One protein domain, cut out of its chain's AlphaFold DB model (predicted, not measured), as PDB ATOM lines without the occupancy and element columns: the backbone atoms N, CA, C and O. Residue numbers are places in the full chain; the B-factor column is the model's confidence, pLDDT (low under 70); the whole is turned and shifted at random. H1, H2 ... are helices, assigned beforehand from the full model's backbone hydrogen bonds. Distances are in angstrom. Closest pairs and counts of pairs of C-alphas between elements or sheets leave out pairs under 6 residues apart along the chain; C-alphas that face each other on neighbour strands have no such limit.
ATOM      1  N   GLU A   4     154.379 157.077 186.522       54.12
ATOM      2  CA  GLU A   4     154.966 157.348 185.207       54.12
ATOM      3  C   GLU A   4     154.425 156.407 184.111       54.12
ATOM      4  O   GLU A   4     154.167 156.836 182.981       54.12
ATOM      5  N   TYR A   5     154.182 155.133 184.438       62.56
ATOM      6  CA  TYR A   5     153.629 154.151 183.503       62.56
ATOM      7  C   TYR A   5     152.179 154.494 183.128       62.56
ATOM      8  O   TYR A   5     151.815 154.452 181.948       62.56
ATOM      9  N   ASN A   6     151.374 154.920 184.108       60.81
ATOM     10  CA  ASN A   6     150.001 155.378 183.873       60.81
ATOM     11  C   ASN A   6     149.965 156.666 183.035       60.81
ATOM     12  O   ASN A   6     149.223 156.733 182.056       60.81
ATOM     13  N   ARG A   7     150.856 157.633 183.298       58.34
ATOM     14  CA  ARG A   7     150.984 158.845 182.464       58.34
ATOM     15  C   ARG A   7     151.346 158.533 181.009       58.34
ATOM     16  O   ARG A   7     150.724 159.065 180.088       58.34
ATOM     17  N   ARG A   8     152.301 157.622 180.765       50.50
ATOM     18  CA  ARG A   8     152.658 157.181 179.398       50.50
ATOM     19  C   ARG A   8     151.508 156.460 178.690       50.50
ATOM     20  O   ARG A   8     151.394 156.561 177.465       50.50
ATOM     21  N   ARG A   9     150.686 155.708 179.427       57.06
ATOM     22  CA  ARG A   9     149.490 155.039 178.893       57.06
ATOM     23  C   ARG A   9     148.439 156.068 178.469       57.06
ATOM     24  O   ARG A   9     147.969 156.006 177.335       57.06
ATOM     25  N   ASP A  10     148.158 157.058 179.307       50.44
ATOM     26  CA  ASP A  10     147.153 158.090 179.029       50.44
ATOM     27  C   ASP A  10     147.547 159.003 177.864       50.44
ATOM     28  O   ASP A  10     146.712 159.335 177.019       50.44
ATOM     29  N   CYS A  11     148.831 159.356 177.747       51.06
ATOM     30  CA  CYS A  11     149.339 160.077 176.579       51.06
ATOM     31  C   CYS A  11     149.093 159.304 175.274       51.06
ATOM     32  O   CYS A  11     148.670 159.896 174.280       51.06
ATOM     33  N   ARG A  12     149.310 157.982 175.272       46.47
ATOM     34  CA  ARG A  12     149.045 157.132 174.099       46.47
ATOM     35  C   ARG A  12     147.554 157.020 173.785       46.47
ATOM     36  O   ARG A  12     147.185 157.095 172.615       46.47
ATOM     37  N   LEU A  13     146.696 156.908 174.799       44.47
ATOM     38  CA  LEU A  13     145.241 156.877 174.615       44.47
ATOM     39  C   LEU A  13     144.718 158.180 173.989       44.47
ATOM     40  O   LEU A  13     143.964 158.137 173.018       44.47
ATOM     41  N   ARG A  14     145.206 159.339 174.448       49.34
ATOM     42  CA  ARG A  14     144.842 160.658 173.891       49.34
ATOM     43  C   ARG A  14     145.308 160.841 172.440       49.34
ATOM     44  O   ARG A  14     144.598 161.439 171.632       49.34
ATOM     45  N   GLN A  15     146.477 160.302 172.080       45.69
ATOM     46  CA  GLN A  15     146.942 160.270 170.686       45.69
ATOM     47  C   GLN A  15     146.083 159.337 169.819       45.69
ATOM     48  O   GLN A  15     145.745 159.675 168.686       45.69
ATOM     49  N   ALA A  16     145.663 158.188 170.352       42.28
ATOM     50  CA  ALA A  16     144.772 157.275 169.643       42.28
ATOM     51  C   ALA A  16     143.385 157.900 169.391       42.28
ATOM     52  O   ALA A  16     142.797 157.683 168.332       42.28
ATOM     53  N   GLU A  17     142.868 158.727 170.299       42.41
ATOM     54  CA  GLU A  17     141.602 159.445 170.103       42.41
ATOM     55  C   GLU A  17     141.677 160.526 169.023       42.41
ATOM     56  O   GLU A  17     140.774 160.611 168.190       42.41
ATOM     57  N   SER A  18     142.767 161.298 168.957       49.56
ATOM     58  CA  SER A  18     142.946 162.288 167.887       49.56
ATOM     59  C   SER A  18     143.067 161.634 166.504       49.56
ATOM     60  O   SER A  18     142.625 162.212 165.510       49.56
ATOM     61  N   THR A  19     143.562 160.390 166.431       45.62
ATOM     62  CA  THR A  19     143.616 159.623 165.174       45.62
ATOM     63  C   THR A  19     142.244 159.139 164.689       45.62
ATOM     64  O   THR A  19     142.057 158.972 163.483       45.62
ATOM     65  N   LYS A  20     141.250 158.963 165.578       48.03
ATOM     66  CA  LYS A  20     139.882 158.558 165.186       48.03
ATOM     67  C   LYS A  20     139.212 159.613 164.303       48.03
ATOM     68  O   LYS A  20     138.538 159.259 163.340       48.03
ATOM     69  N   ASP A  21     139.463 160.893 164.570       48.19
ATOM     70  CA  ASP A  21     138.975 161.995 163.732       48.19
ATOM     71  C   ASP A  21     139.701 162.071 162.380       48.19
ATOM     72  O   ASP A  21     139.101 162.467 161.380       48.19
ATOM     73  N   VAL A  22     140.975 161.664 162.320       49.09
ATOM     74  CA  VAL A  22     141.756 161.613 161.071       49.09
ATOM     75  C   VAL A  22     141.218 160.534 160.130       49.09
ATOM     76  O   VAL A  22     141.180 160.761 158.923       49.09
ATOM     77  N   LYS A  23     140.692 159.418 160.661       53.38
ATOM     78  CA  LYS A  23     140.049 158.353 159.863       53.38
ATOM     79  C   LYS A  23     138.843 158.831 159.046       53.38
ATOM     80  O   LYS A  23     138.516 158.207 158.048       53.38
ATOM     81  N   LYS A  24     138.205 159.946 159.425       66.31
ATOM     82  CA  LYS A  24     137.120 160.581 158.650       66.31
ATOM     83  C   LYS A  24     137.605 161.552 157.566       66.31
ATOM     84  O   LYS A  24     136.778 162.100 156.844       66.31
ATOM     85  N   ARG A  25     138.905 161.856 157.506       74.81
ATOM     86  CA  ARG A  25     139.455 162.896 156.618       74.81
ATOM     87  C   ARG A  25     140.074 162.361 155.343       74.81
ATOM     88  O   ARG A  25     140.058 163.083 154.356       74.81
ATOM     89  N   LEU A  26     140.672 161.181 155.424       86.44
ATOM     90  CA  LEU A  26     141.359 160.527 154.322       86.44
ATOM     91  C   LEU A  26     140.596 159.260 153.956       86.44
ATOM     92  O   LEU A  26     139.989 158.627 154.824       86.44
ATOM     93  N   SER A  27     140.636 158.903 152.682       89.38
ATOM     94  CA  SER A  27     140.062 157.657 152.193       89.38
ATOM     95  C   SER A  27     140.839 156.452 152.737       89.38
ATOM     96  O   SER A  27     142.020 156.542 153.096       89.38
ATOM     97  N   SER A  28     140.186 155.288 152.800       89.81
ATOM     98  CA  SER A  28     140.829 154.028 153.204       89.81
ATOM     99  C   SER A  28     142.054 153.710 152.341       89.81
ATOM    100  O   SER A  28     143.098 153.331 152.867       89.81
ATOM    101  N   LYS A  29     141.956 153.969 151.034       91.44
ATOM    102  CA  LYS A  29     143.044 153.799 150.066       91.44
ATOM    103  C   LYS A  29     144.270 154.651 150.414       91.44
ATOM    104  O   LYS A  29     145.395 154.159 150.381       91.44
ATOM    105  N   THR A  30     144.076 155.912 150.803       93.69
ATOM    106  CA  THR A  30     145.183 156.782 151.234       93.69
ATOM    107  C   THR A  30     145.852 156.258 152.507       93.69
ATOM    108  O   THR A  30     147.077 156.311 152.632       93.69
ATOM    109  N   PHE A  31     145.082 155.692 153.442       91.50
ATOM    110  CA  PHE A  31     145.650 155.051 154.632       91.50
ATOM    111  C   PHE A  31     146.484 153.812 154.305       91.50
ATOM    112  O   PHE A  31     147.529 153.605 154.926       91.50
ATOM    113  N   GLU A  32     146.064 153.007 153.333       94.50
ATOM    114  CA  GLU A  32     146.838 151.850 152.877       94.50
ATOM    115  C   GLU A  32     148.190 152.270 152.295       94.50
ATOM    116  O   GLU A  32     149.208 151.691 152.672       94.50
ATOM    117  N   LEU A  33     148.233 153.333 151.483       95.25
ATOM    118  CA  LEU A  33     149.489 153.884 150.957       95.25
ATOM    119  C   LEU A  33     150.426 154.366 152.076       95.25
ATOM    120  O   LEU A  33     151.630 154.105 152.044       95.25
ATOM    121  N   ILE A  34     149.884 155.029 153.105       95.06
ATOM    122  CA  ILE A  34     150.670 155.476 154.266       95.06
ATOM    123  C   ILE A  34     151.261 154.276 155.014       95.06
ATOM    124  O   ILE A  34     152.423 154.327 155.426       95.06
ATOM    125  N   ARG A  35     150.480 153.203 155.171       95.12
ATOM    126  CA  ARG A  35     150.918 151.965 155.824       95.12
ATOM    127  C   ARG A  35     151.995 151.252 155.006       95.12
ATOM    128  O   ARG A  35     153.026 150.899 155.567       95.12
ATOM    129  N   GLN A  36     151.808 151.117 153.694       96.31
ATOM    130  CA  GLN A  36     152.815 150.554 152.787       96.31
ATOM    131  C   GLN A  36     154.131 151.335 152.852       96.31
ATOM    132  O   GLN A  36     155.198 150.735 152.946       96.31
ATOM    133  N   ARG A  37     154.065 152.673 152.880       97.44
ATOM    134  CA  ARG A  37     155.252 153.525 153.034       97.44
ATOM    135  C   ARG A  37     155.975 153.282 154.362       97.44
ATOM    136  O   ARG A  37     157.196 153.384 154.403       97.44
ATOM    137  N   GLY A  38     155.235 153.023 155.441       95.94
ATOM    138  CA  GLY A  38     155.805 152.643 156.737       95.94
ATOM    139  C   GLY A  38     156.577 151.332 156.639       95.94
ATOM    140  O   GLY A  38     157.759 151.305 156.947       95.94
ATOM    141  N   ASN A  39     155.948 150.300 156.077       95.81
ATOM    142  CA  ASN A  39     156.581 148.995 155.892       95.81
ATOM    143  C   ASN A  39     157.854 149.077 155.029       95.81
ATOM    144  O   ASN A  39     158.870 148.498 155.391       95.81
ATOM    145  N   ALA A  40     157.819 149.816 153.913       96.19
ATOM    146  CA  ALA A  40     158.987 149.996 153.042       96.19
ATOM    147  C   ALA A  40     160.137 150.730 153.750       96.19
ATOM    148  O   ALA A  40     161.308 150.435 153.521       96.19
ATOM    149  N   ARG A  41     159.808 151.668 154.649       95.31
ATOM    150  CA  ARG A  41     160.801 152.361 155.474       95.31
ATOM    151  C   ARG A  41     161.433 151.421 156.493       95.31
ATOM    152  O   ARG A  41     162.646 151.463 156.659       95.31
ATOM    153  N   ASP A  42     160.625 150.590 157.143       95.19
ATOM    154  CA  ASP A  42     161.102 149.612 158.124       95.19
ATOM    155  C   ASP A  42     161.964 148.523 157.458       95.19
ATOM    156  O   ASP A  42     162.907 148.028 158.069       95.19
ATOM    157  N   ALA A  43     161.690 148.205 156.188       95.38
ATOM    158  CA  ALA A  43     162.502 147.309 155.363       95.38
ATOM    159  C   ALA A  43     163.823 147.935 154.866       95.38
ATOM    160  O   ALA A  43     164.704 147.211 154.412       95.38
ATOM    161  N   GLY A  44     163.989 149.262 154.953       93.62
ATOM    162  CA  GLY A  44     165.173 149.971 154.449       93.62
ATOM    163  C   GLY A  44     165.151 150.280 152.944       93.62
ATOM    164  O   GLY A  44     166.145 150.770 152.402       93.62
ATOM    165  N   ASP A  45     164.022 150.065 152.265       95.62
ATOM    166  CA  ASP A  45     163.881 150.256 150.820       95.62
ATOM    167  C   ASP A  45     163.647 151.731 150.465       95.62
ATOM    168  O   ASP A  45     162.519 152.200 150.257       95.62
ATOM    169  N   ASN A  46     164.733 152.499 150.377       93.62
ATOM    170  CA  ASN A  46     164.673 153.947 150.151       93.62
ATOM    171  C   ASN A  46     164.006 154.338 148.817       93.62
ATOM    172  O   ASN A  46     163.257 155.319 148.772       93.62
ATOM    173  N   GLN A  47     164.228 153.571 147.743       95.25
ATOM    174  CA  GLN A  47     163.632 153.843 146.430       95.25
ATOM    175  C   GLN A  47     162.105 153.691 146.468       95.25
ATOM    176  O   GLN A  47     161.391 154.655 146.180       95.25
ATOM    177  N   LEU A  48     161.605 152.541 146.935       95.31
ATOM    178  CA  LEU A  48     160.169 152.280 147.093       95.31
ATOM    179  C   LEU A  48     159.520 153.256 148.080       95.31
ATOM    180  O   LEU A  48     158.430 153.771 147.836       95.31
ATOM    181  N   THR A  49     160.216 153.597 149.167       96.69
ATOM    182  CA  THR A  49     159.744 154.603 150.127       96.69
ATOM    183  C   THR A  49     159.545 155.964 149.460       96.69
ATOM    184  O   THR A  49     158.571 156.662 149.760       96.69
ATOM    185  N   SER A  50     160.438 156.356 148.544       96.25
ATOM    186  CA  SER A  50     160.348 157.630 147.824       96.25
ATOM    187  C   SER A  50     159.163 157.673 146.851       96.25
ATOM    188  O   SER A  50     158.459 158.687 146.784       96.25
ATOM    189  N   GLU A  51     158.889 156.566 146.159       97.06
ATOM    190  CA  GLU A  51     157.754 156.415 145.245       97.06
ATOM    191  C   GLU A  51     156.432 156.435 146.015       97.06
ATOM    192  O   GLU A  51     155.561 157.268 145.744       97.06
ATOM    193  N   LEU A  52     156.327 155.623 147.071       96.81
ATOM    194  CA  LEU A  52     155.165 155.606 147.959       96.81
ATOM    195  C   LEU A  52     154.945 156.965 148.633       96.81
ATOM    196  O   LEU A  52     153.803 157.382 148.823       96.81
ATOM    197  N   ALA A  53     156.006 157.710 148.955       95.69
ATOM    198  CA  ALA A  53     155.878 159.066 149.484       95.69
ATOM    199  C   ALA A  53     155.280 160.051 148.467       95.69
ATOM    200  O   ALA A  53     154.510 160.924 148.873       95.69
ATOM    201  N   LYS A  54     155.606 159.935 147.170       97.38
ATOM    202  CA  LYS A  54     154.972 160.741 146.111       97.38
ATOM    203  C   LYS A  54     153.486 160.400 146.000       97.38
ATOM    204  O   LYS A  54     152.663 161.308 146.074       97.38
ATOM    205  N   LEU A  55     153.153 159.109 145.943       97.25
ATOM    206  CA  LEU A  55     151.765 158.644 145.864       97.25
ATOM    207  C   LEU A  55     150.934 159.080 147.077       97.25
ATOM    208  O   LEU A  55     149.832 159.593 146.910       97.25
ATOM    209  N   CYS A  56     151.479 158.963 148.293       95.62
ATOM    210  CA  CYS A  56     150.816 159.440 149.508       95.62
ATOM    211  C   CYS A  56     150.500 160.940 149.435       95.62
ATOM    212  O   CYS A  56     149.415 161.354 149.832       95.62
ATOM    213  N   ARG A  57     151.441 161.767 148.955       95.88
ATOM    214  CA  ARG A  57     151.239 163.223 148.861       95.88
ATOM    215  C   ARG A  57     150.112 163.580 147.894       95.88
ATOM    216  O   ARG A  57     149.273 164.401 148.254       95.88
ATOM    217  N   GLU A  58     150.074 162.956 146.718       96.56
ATOM    218  CA  GLU A  58     149.004 163.204 145.744       96.56
ATOM    219  C   GLU A  58     147.650 162.690 146.247       96.56
ATOM    220  O   GLU A  58     146.669 163.427 146.205       96.56
ATOM    221  N   ALA A  59     147.595 161.488 146.828       95.12
ATOM    222  CA  ALA A  59     146.354 160.936 147.373       95.12
ATOM    223  C   ALA A  59     145.772 161.813 148.501       95.12
ATOM    224  O   ALA A  59     144.589 162.143 148.492       95.12
ATOM    225  N   ILE A  60     146.619 162.283 149.428       92.44
ATOM    226  CA  ILE A  60     146.202 163.207 150.494       92.44
ATOM    227  C   ILE A  60     145.689 164.527 149.906       92.44
ATOM    228  O   ILE A  60     144.704 165.084 150.388       92.44
ATOM    229  N   LYS A  61     146.357 165.056 148.879       93.31
ATOM    230  CA  LYS A  61     145.961 166.309 148.232       93.31
ATOM    231  C   LYS A  61     144.581 166.194 147.586       93.31
ATOM    232  O   LYS A  61     143.784 167.118 147.740       93.31
ATOM    233  N   GLU A  62     144.298 165.088 146.905       94.75
ATOM    234  CA  GLU A  62     142.990 164.845 146.291       94.75
ATOM    235  C   GLU A  62     141.892 164.627 147.340       94.75
ATOM    236  O   GLU A  62     140.892 165.345 147.301       94.75
ATOM    237  N   ASP A  63     142.118 163.788 148.357       91.81
ATOM    238  CA  ASP A  63     141.161 163.587 149.462       91.81
ATOM    239  C   ASP A  63     140.789 164.924 150.141       91.81
ATOM    240  O   ASP A  63     139.631 165.197 150.472       91.81
ATOM    241  N   LEU A  64     141.773 165.807 150.349       89.06
ATOM    242  CA  LEU A  64     141.536 167.118 150.956       89.06
ATOM    243  C   LEU A  64     140.758 168.064 150.035       89.06
ATOM    244  O   LEU A  64     139.952 168.856 150.535       89.06
ATOM    245  N   LYS A  65     140.973 168.014 148.715       91.50
ATOM    246  CA  LYS A  65     140.171 168.781 147.750       91.50
ATOM    247  C   LYS A  65     138.731 168.284 147.727       91.50
ATOM    248  O   LYS A  65     137.826 169.108 147.848       91.50
ATOM    249  N   GLU A  66     138.525 166.973 147.655       91.69
ATOM    250  CA  GLU A  66     137.202 166.345 147.669       91.69
ATOM    251  C   GLU A  66     136.440 166.683 148.956       91.69
ATOM    252  O   GLU A  66     135.283 167.097 148.940       91.69
ATOM    253  N   ARG A  67     137.112 166.622 150.106       89.62
ATOM    254  CA  ARG A  67     136.490 167.005 151.374       89.62
ATOM    255  C   ARG A  67     136.112 168.485 151.416       89.62
ATOM    256  O   ARG A  67     135.084 168.840 151.997       89.62
ATOM    257  N   ARG A  68     136.932 169.368 150.834       90.06
ATOM    258  CA  ARG A  68     136.619 170.803 150.744       90.06
ATOM    259  C   ARG A  68     135.389 171.036 149.876       90.06
ATOM    260  O   ARG A  68     134.510 171.780 150.306       90.06
ATOM    261  N   THR A  69     135.307 170.409 148.704       92.88
ATOM    262  CA  THR A  69     134.137 170.541 147.825       92.88
ATOM    263  C   THR A  69     132.889 169.990 148.510       92.88
ATOM    264  O   THR A  69     131.916 170.729 148.632       92.88
ATOM    265  N   ALA A  70     132.954 168.789 149.090       90.94
ATOM    266  CA  ALA A  70     131.839 168.157 149.796       90.94
ATOM    267  C   ALA A  70     131.303 168.984 150.981       90.94
ATOM    268  O   ALA A  70     130.100 169.049 151.226       90.94
ATOM    269  N   VAL A  71     132.183 169.639 151.749       89.56
ATOM    270  CA  VAL A  71     131.752 170.501 152.865       89.56
ATOM    271  C   VAL A  71     131.047 171.761 152.364       89.56
ATOM    272  O   VAL A  71     130.091 172.215 152.996       89.56
ATOM    273  N   LEU A  72     131.498 172.332 151.246       92.31
ATOM    274  CA  LEU A  72     130.889 173.529 150.670       92.31
ATOM    275  C   LEU A  72     129.554 173.222 149.987       92.31
ATOM    276  O   LEU A  72     128.606 173.973 150.199       92.31
ATOM    277  N   THR A  73     129.457 172.120 149.239       93.50
ATOM    278  CA  THR A  73     128.197 171.686 148.613       93.50
ATOM    279  C   THR A  73     127.144 171.395 149.675       93.50
ATOM    280  O   THR A  73     126.071 171.989 149.649       93.50
ATOM    281  N   LYS A  74     127.500 170.629 150.712       90.81
ATOM    282  CA  LYS A  74     126.609 170.349 151.845       90.81
ATOM    283  C   LYS A  74     126.148 171.614 152.575       90.81
ATOM    284  O   LYS A  74     125.048 171.657 153.121       90.81
ATOM    285  N   ALA A  75     126.997 172.640 152.653       92.69
ATOM    286  CA  ALA A  75     126.616 173.916 153.250       92.69
ATOM    287  C   ALA A  75     125.631 174.687 152.363       92.69
ATOM    288  O   ALA A  75     124.666 175.228 152.894       92.69
ATOM    289  N   ALA A  76     125.858 174.702 151.047       93.62
ATOM    290  CA  ALA A  76     124.962 175.332 150.083       93.62
ATOM    291  C   ALA A  76     123.577 174.663 150.079       93.62
ATOM    292  O   ALA A  76     122.575 175.355 150.226       93.62
ATOM    293  N   GLU A  77     123.528 173.329 150.025       93.88
ATOM    294  CA  GLU A  77     122.287 172.541 150.099       93.88
ATOM    295  C   GLU A  77     121.506 172.804 151.393       93.88
ATOM    296  O   GLU A  77     120.286 172.917 151.385       93.88
ATOM    297  N   ALA A  78     122.211 172.946 152.517       93.62
ATOM    298  CA  ALA A  78     121.595 173.201 153.814       93.62
ATOM    299  C   ALA A  78     121.265 174.686 154.074       93.62
ATOM    300  O   ALA A  78     120.906 175.022 155.203       93.62
ATOM    301  N   GLY A  79     121.466 175.586 153.102       92.62
ATOM    302  CA  GLY A  79     121.268 177.032 153.278       92.62
ATOM    303  C   GLY A  79     122.194 177.666 154.328       92.62
ATOM    304  O   GLY A  79     121.889 178.709 154.903       92.62
ATOM    305  N   LYS A  80     123.327 177.024 154.632       91.81
ATOM    306  CA  LYS A  80     124.286 177.476 155.647       91.81
ATOM    307  C   LYS A  80     125.284 178.460 155.049       91.81
ATOM    308  O   LYS A  80     125.657 178.389 153.883       91.81
ATOM    309  N   SER A  81     125.808 179.349 155.893       91.81
ATOM    310  CA  SER A  81     126.843 180.302 155.484       91.81
ATOM    311  C   SER A  81     128.097 179.593 154.950       91.81
ATOM    312  O   SER A  81     128.825 178.932 155.697       91.81
ATOM    313  N   ILE A  82     128.407 179.823 153.672       91.00
ATOM    314  CA  ILE A  82     129.624 179.335 153.000       91.00
ATOM    315  C   ILE A  82     130.881 179.815 153.739       91.00
ATOM    316  O   ILE A  82     131.840 179.060 153.912       91.00
ATOM    317  N   ARG A  83     130.874 181.058 154.242       91.44
ATOM    318  CA  ARG A  83     131.983 181.619 155.031       91.44
ATOM    319  C   ARG A  83     132.242 180.794 156.292       91.44
ATOM    320  O   ARG A  83     133.398 180.524 156.616       91.44
ATOM    321  N   GLN A  84     131.185 180.368 156.980       86.62
ATOM    322  CA  GLN A  84     131.310 179.552 158.185       86.62
ATOM    323  C   GLN A  84     131.770 178.121 157.867       86.62
ATOM    324  O   GLN A  84     132.588 177.572 158.604       86.62
ATOM    325  N   ALA A  85     131.327 177.545 156.747       87.12
ATOM    326  CA  ALA A  85     131.799 176.243 156.269       87.12
ATOM    327  C   ALA A  85     133.295 176.258 155.895       87.12
ATOM    328  O   ALA A  85     134.037 175.342 156.240       87.12
ATOM    329  N   ARG A  86     133.785 177.336 155.269       86.19
ATOM    330  CA  ARG A  86     135.229 177.528 155.034       86.19
ATOM    331  C   ARG A  86     136.010 177.626 156.345       86.19
ATOM    332  O   ARG A  86     137.061 177.009 156.484       86.19
ATOM    333  N   ARG A  87     135.483 178.362 157.329       85.19
ATOM    334  CA  ARG A  87     136.124 178.506 158.644       85.19
ATOM    335  C   ARG A  87     136.201 177.179 159.401       85.19
ATOM    336  O   ARG A  87     137.209 176.922 160.049       85.19
ATOM    337  N   SER A  88     135.186 176.317 159.314       80.19
ATOM    338  CA  SER A  88     135.212 175.013 159.990       80.19
ATOM    339  C   SER A  88     136.264 174.057 159.410       80.19
ATOM    340  O   SER A  88     136.827 173.259 160.159       80.19
ATOM    341  N   LEU A  89     136.592 174.179 158.116       77.94
ATOM    342  CA  LEU A  89     137.691 173.444 157.481       77.94
ATOM    343  C   LEU A  89     139.063 173.845 158.045       77.94
ATOM    344  O   LEU A  89     139.876 172.969 158.316       77.94
ATOM    345  N   VAL A  90     139.294 175.134 158.306       77.88
ATOM    346  CA  VAL A  90     140.543 175.627 158.922       77.88
ATOM    347  C   VAL A  90     140.577 175.317 160.421       77.88
ATOM    348  O   VAL A  90     141.556 174.791 160.940       77.88
ATOM    349  N   ASN A  91     139.471 175.543 161.134       64.62
ATOM    350  CA  ASN A  91     139.392 175.276 162.572       64.62
ATOM    351  C   ASN A  91     139.549 173.789 162.909       64.62
ATOM    352  O   ASN A  91     139.971 173.453 164.014       64.62
ATOM    353  N   CYS A  92     139.213 172.880 161.988       58.12
ATOM    354  CA  CYS A  92     139.470 171.469 162.222       58.12
ATOM    355  C   CYS A  92     140.968 171.123 162.107       58.12
ATOM    356  O   CYS A  92     141.386 170.134 162.707       58.12
ATOM    357  N   GLU A  93     141.785 171.883 161.369       52.78
ATOM    358  CA  GLU A  93     143.254 171.735 161.361       52.78
ATOM    359  C   GLU A  93     143.882 172.260 162.659       52.78
ATOM    360  O   GLU A  93     144.770 171.614 163.213       52.78
ATOM    361  N   THR A  94     143.352 173.347 163.219       48.28
ATOM    362  CA  THR A  94     143.868 173.960 164.451       48.28
ATOM    363  C   THR A  94     143.222 173.367 165.709       48.28
ATOM    364  O   THR A  94     142.495 174.040 166.440       48.28
ATOM    365  N   LYS A  95     143.499 172.097 166.019       53.50
ATOM    366  CA  LYS A  95     143.314 171.581 167.389       53.50
ATOM    367  C   LYS A  95     144.638 171.731 168.145       53.50
ATOM    368  O   LYS A  95     145.400 170.778 168.240       53.50
ATOM    369  N   MET A  96     144.902 172.914 168.706       51.72
ATOM    370  CA  MET A  96     145.977 173.120 169.693       51.72
ATOM    371  C   MET A  96     145.555 172.484 171.027       51.72
ATOM    372  O   MET A  96     145.203 173.156 171.994       51.72
ATOM    373  N   THR A  97     145.496 171.149 171.052       56.91
ATOM    374  CA  THR A  97     145.153 170.356 172.243       56.91
ATOM    375  C   THR A  97     146.118 170.605 173.394       56.91
ATOM    376  O   THR A  97     145.715 170.447 174.538       56.91
ATOM    377  N   SER A  98     147.345 171.050 173.108       55.06
ATOM    378  CA  SER A  98     148.339 171.459 174.103       55.06
ATOM    379  C   SER A  98     147.944 172.696 174.910       55.06
ATOM    380  O   SER A  98     148.438 172.864 176.014       55.06
ATOM    381  N   LEU A  99     147.050 173.546 174.394       62.81
ATOM    382  CA  LEU A  99     146.527 174.694 175.139       62.81
ATOM    383  C   LEU A  99     145.223 174.396 175.877       62.81
ATOM    384  O   LEU A  99     144.658 175.277 176.523       62.81
ATOM    385  N   ARG A 100     144.697 173.175 175.760       68.62
ATOM    386  CA  ARG A 100     143.532 172.798 176.551       68.62
ATOM    387  C   ARG A 100     143.967 172.592 177.989       68.62
ATOM    388  O   ARG A 100     145.033 172.050 178.267       68.62
ATOM    389  N   ARG A 101     143.100 173.010 178.900       64.88
ATOM    390  CA  ARG A 101     143.251 172.703 180.317       64.88
ATOM    391  C   ARG A 101     143.145 171.185 180.545       64.88
ATOM    392  O   ARG A 101     142.617 170.471 179.686       64.88
ATOM    393  N   PRO A 102     143.602 170.681 181.704       65.88
ATOM    394  CA  PRO A 102     143.482 169.263 182.060       65.88
ATOM    395  C   PRO A 102     142.035 168.740 182.023       65.88
ATOM    396  O   PRO A 102     141.813 167.567 181.739       65.88
ATOM    397  N   ASP A 103     141.066 169.634 182.244       66.88
ATOM    398  CA  ASP A 103     139.617 169.405 182.154       66.88
ATOM    399  C   ASP A 103     139.089 169.261 180.704       66.88
ATOM    400  O   ASP A 103     137.915 168.963 180.494       66.88
ATOM    401  N   GLY A 104     139.938 169.465 179.688       63.50
ATOM    402  CA  GLY A 104     139.595 169.378 178.267       63.50
ATOM    403  C   GLY A 104     138.955 170.637 177.666       63.50
ATOM    404  O   GLY A 104     138.721 170.674 176.447       63.50
ATOM    405  N   THR A 105     138.717 171.678 178.466       72.19
ATOM    406  CA  THR A 105     138.084 172.931 178.038       72.19
ATOM    407  C   THR A 105     139.066 173.798 177.247       72.19
ATOM    408  O   THR A 105     140.259 173.879 177.555       72.19
ATOM    409  N   ALA A 106     138.570 174.462 176.199       63.75
ATOM    410  CA  ALA A 106     139.358 175.418 175.425       63.75
ATOM    411  C   ALA A 106     139.623 176.686 176.254       63.75
ATOM    412  O   ALA A 106     138.685 177.305 176.761       63.75
ATOM    413  N   THR A 107     140.888 177.093 176.395       69.62
ATOM    414  CA  THR A 107     141.225 178.369 177.031       69.62
ATOM    415  C   THR A 107     140.858 179.523 176.105       69.62
ATOM    416  O   THR A 107     141.273 179.578 174.950       69.62
ATOM    417  N   VAL A 108     140.048 180.453 176.612       70.75
ATOM    418  CA  VAL A 108     139.537 181.589 175.823       70.75
ATOM    419  C   VAL A 108     140.253 182.896 176.178       70.75
ATOM    420  O   VAL A 108     140.219 183.849 175.407       70.75
ATOM    421  N   SER A 109     140.933 182.953 177.332       77.25
ATOM    422  CA  SER A 109     141.657 184.145 177.781       77.25
ATOM    423  C   SER A 109     143.169 183.988 177.645       77.25
ATOM    424  O   SER A 109     143.724 182.915 177.887       77.25
ATOM    425  N   ARG A 110     143.846 185.093 177.308       72.25
ATOM    426  CA  ARG A 110     145.307 185.159 177.177       72.25
ATOM    427  C   ARG A 110     146.025 184.686 178.445       72.25
ATOM    428  O   ARG A 110     146.862 183.799 178.356       72.25
ATOM    429  N   LYS A 111     145.609 185.184 179.618       80.75
ATOM    430  CA  LYS A 111     146.164 184.776 180.923       80.75
ATOM    431  C   LYS A 111     146.001 183.277 181.185       80.75
ATOM    432  O   LYS A 111     146.903 182.632 181.706       80.75
ATOM    433  N   ALA A 112     144.849 182.707 180.826       75.88
ATOM    434  CA  ALA A 112     144.612 181.276 180.996       75.88
ATOM    435  C   ALA A 112     145.501 180.437 180.071       75.88
ATOM    436  O   ALA A 112     145.985 179.391 180.485       75.88
ATOM    437  N   THR A 113     145.722 180.903 178.845       82.00
ATOM    438  CA  THR A 113     146.621 180.258 177.886       82.00
ATOM    439  C   THR A 113     148.080 180.342 178.331       82.00
ATOM    440  O   THR A 113     148.763 179.325 178.332       82.00
ATOM    441  N   GLU A 114     148.544 181.514 178.767       79.19
ATOM    442  CA  GLU A 114     149.896 181.709 179.314       79.19
ATOM    443  C   GLU A 114     150.147 180.796 180.522       79.19
ATOM    444  O   GLU A 114     151.200 180.170 180.602       79.19
ATOM    445  N   LYS A 115     149.149 180.626 181.400       83.94
ATOM    446  CA  LYS A 115     149.230 179.691 182.529       83.94
ATOM    447  C   LYS A 115     149.358 178.232 182.080       83.94
ATOM    448  O   LYS A 115     150.235 177.534 182.565       83.94
ATOM    449  N   VAL A 116     148.534 177.782 181.129       79.31
ATOM    450  CA  VAL A 116     148.618 176.405 180.603       79.31
ATOM    451  C   VAL A 116     149.982 176.139 179.959       79.31
ATOM    452  O   VAL A 116     150.549 175.065 180.140       79.31
ATOM    453  N   ILE A 117     150.534 177.128 179.251       81.25
ATOM    454  CA  ILE A 117     151.880 177.048 178.672       81.25
ATOM    455  C   ILE A 117     152.940 176.953 179.778       81.25
ATOM    456  O   ILE A 117     153.808 176.087 179.715       81.25
ATOM    457  N   TYR A 118     152.862 177.811 180.798       81.88
ATOM    458  CA  TYR A 118     153.804 177.813 181.917       81.88
ATOM    459  C   TYR A 118     153.780 176.493 182.698       81.88
ATOM    460  O   TYR A 118     154.837 175.911 182.941       81.88
ATOM    461  N   ASP A 119     152.590 175.985 183.025       78.44
ATOM    462  CA  ASP A 119     152.407 174.706 183.716       78.44
ATOM    463  C   ASP A 119     153.022 173.561 182.886       78.44
ATOM    464  O   ASP A 119     153.785 172.749 183.410       78.44
ATOM    465  N   PHE A 120     152.780 173.543 181.568       74.38
ATOM    466  CA  PHE A 120     153.328 172.547 180.642       74.38
ATOM    467  C   PHE A 120     154.864 172.526 180.633       74.38
ATOM    468  O   PHE A 120     155.464 171.464 180.812       74.38
ATOM    469  N   TYR A 121     155.516 173.683 180.480       75.50
ATOM    470  CA  TYR A 121     156.982 173.756 180.493       75.50
ATOM    471  C   TYR A 121     157.569 173.461 181.878       75.50
ATOM    472  O   TYR A 121     158.565 172.744 181.965       75.50
ATOM    473  N   SER A 122     156.901 173.884 182.954       72.00
ATOM    474  CA  SER A 122     157.298 173.577 184.336       72.00
ATOM    475  C   SER A 122     157.205 172.084 184.662       72.00
ATOM    476  O   SER A 122     157.942 171.601 185.514       72.00
TER     477      SER A 122
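Overview. This is residues 4 to 122 of the 152 residues of an uncharacterized protein of Haemonchus placei (UniProt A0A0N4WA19). A long helix, H3, is the backbone of a loose, open frame: H2 folds back along its first part and H4 folds back from its far end, a helical hairpin at each end. H1 and H5 touch no helix; residues 4 to 13 of H1 stick out, and H5 hangs at the end of a long link after H4. The printed part has 119 residues with five named helices in the order H1, H2, H3, H4, H5 and no named strand, and its class is all helix. The whole is loose, with a radius of gyration of the C-alphas of 18.9 A, and flat, spanning 50 by 48 by 20 A.

Along the chain. H3, the longest helix, is residues 46 to 77 and measures 46.3 A from C-alpha 46 at (164.673, 153.947, 150.151) to C-alpha 77 at (122.287, 172.541, 150.099). Before it comes H2, residues 28 to 42, 21.3 A long, and after it H4, residues 82 to 93, 17.7 A long. H1, residues 4 to 22, is 27.8 A long and begins with C-alpha 4 at (154.966, 157.348, 185.207). H5, residues 110 to 122, is 18.1 A long and ends with C-alpha 122 at (157.298, 173.577, 184.336).

Arrangement. H3 touches H2 with residues 46 to 60 alone; their closest C-alphas, those of Arg 37 and Thr 49, are 5.5 A apart. The two form a helical hairpin, running opposite ways at a shallow tilt of 22 degrees. H3 touches H4 with residues 68 to 76 alone; their closest C-alphas, those of Ala 75 and Ile 82, are 6.2 A apart. This is a second helical hairpin, the helices running opposite ways at a shallow tilt of 33 degrees, only just short of steep. H2 and H4 are apart. H1 is apart from H2, H3, H4 and H5, and H5 is apart from H1, H2, H3 and H4. In H2, H3 and H5 every O i to N i+4 pair is within hydrogen-bond range; in H1 13 of 15 are, and in H4 7 of 8.

Size, cuts and confidence. The two C-alphas farthest apart, those of Gly 44 and Gly 79, are 51.6 A apart, while the first and last printed C-alphas, of Glu 4 and Ser 122, are 16.4 A apart. The printed part has no cut. The links H1 to H2, H2 to H3 and H3 to H4 are tight; the link H4 to H5, residues 94 to 109, is long. The mean pLDDT of the printed part is 78.7, and it is under 70 at residues 4 to 24, 91 to 104 and 106 to 107 of this model.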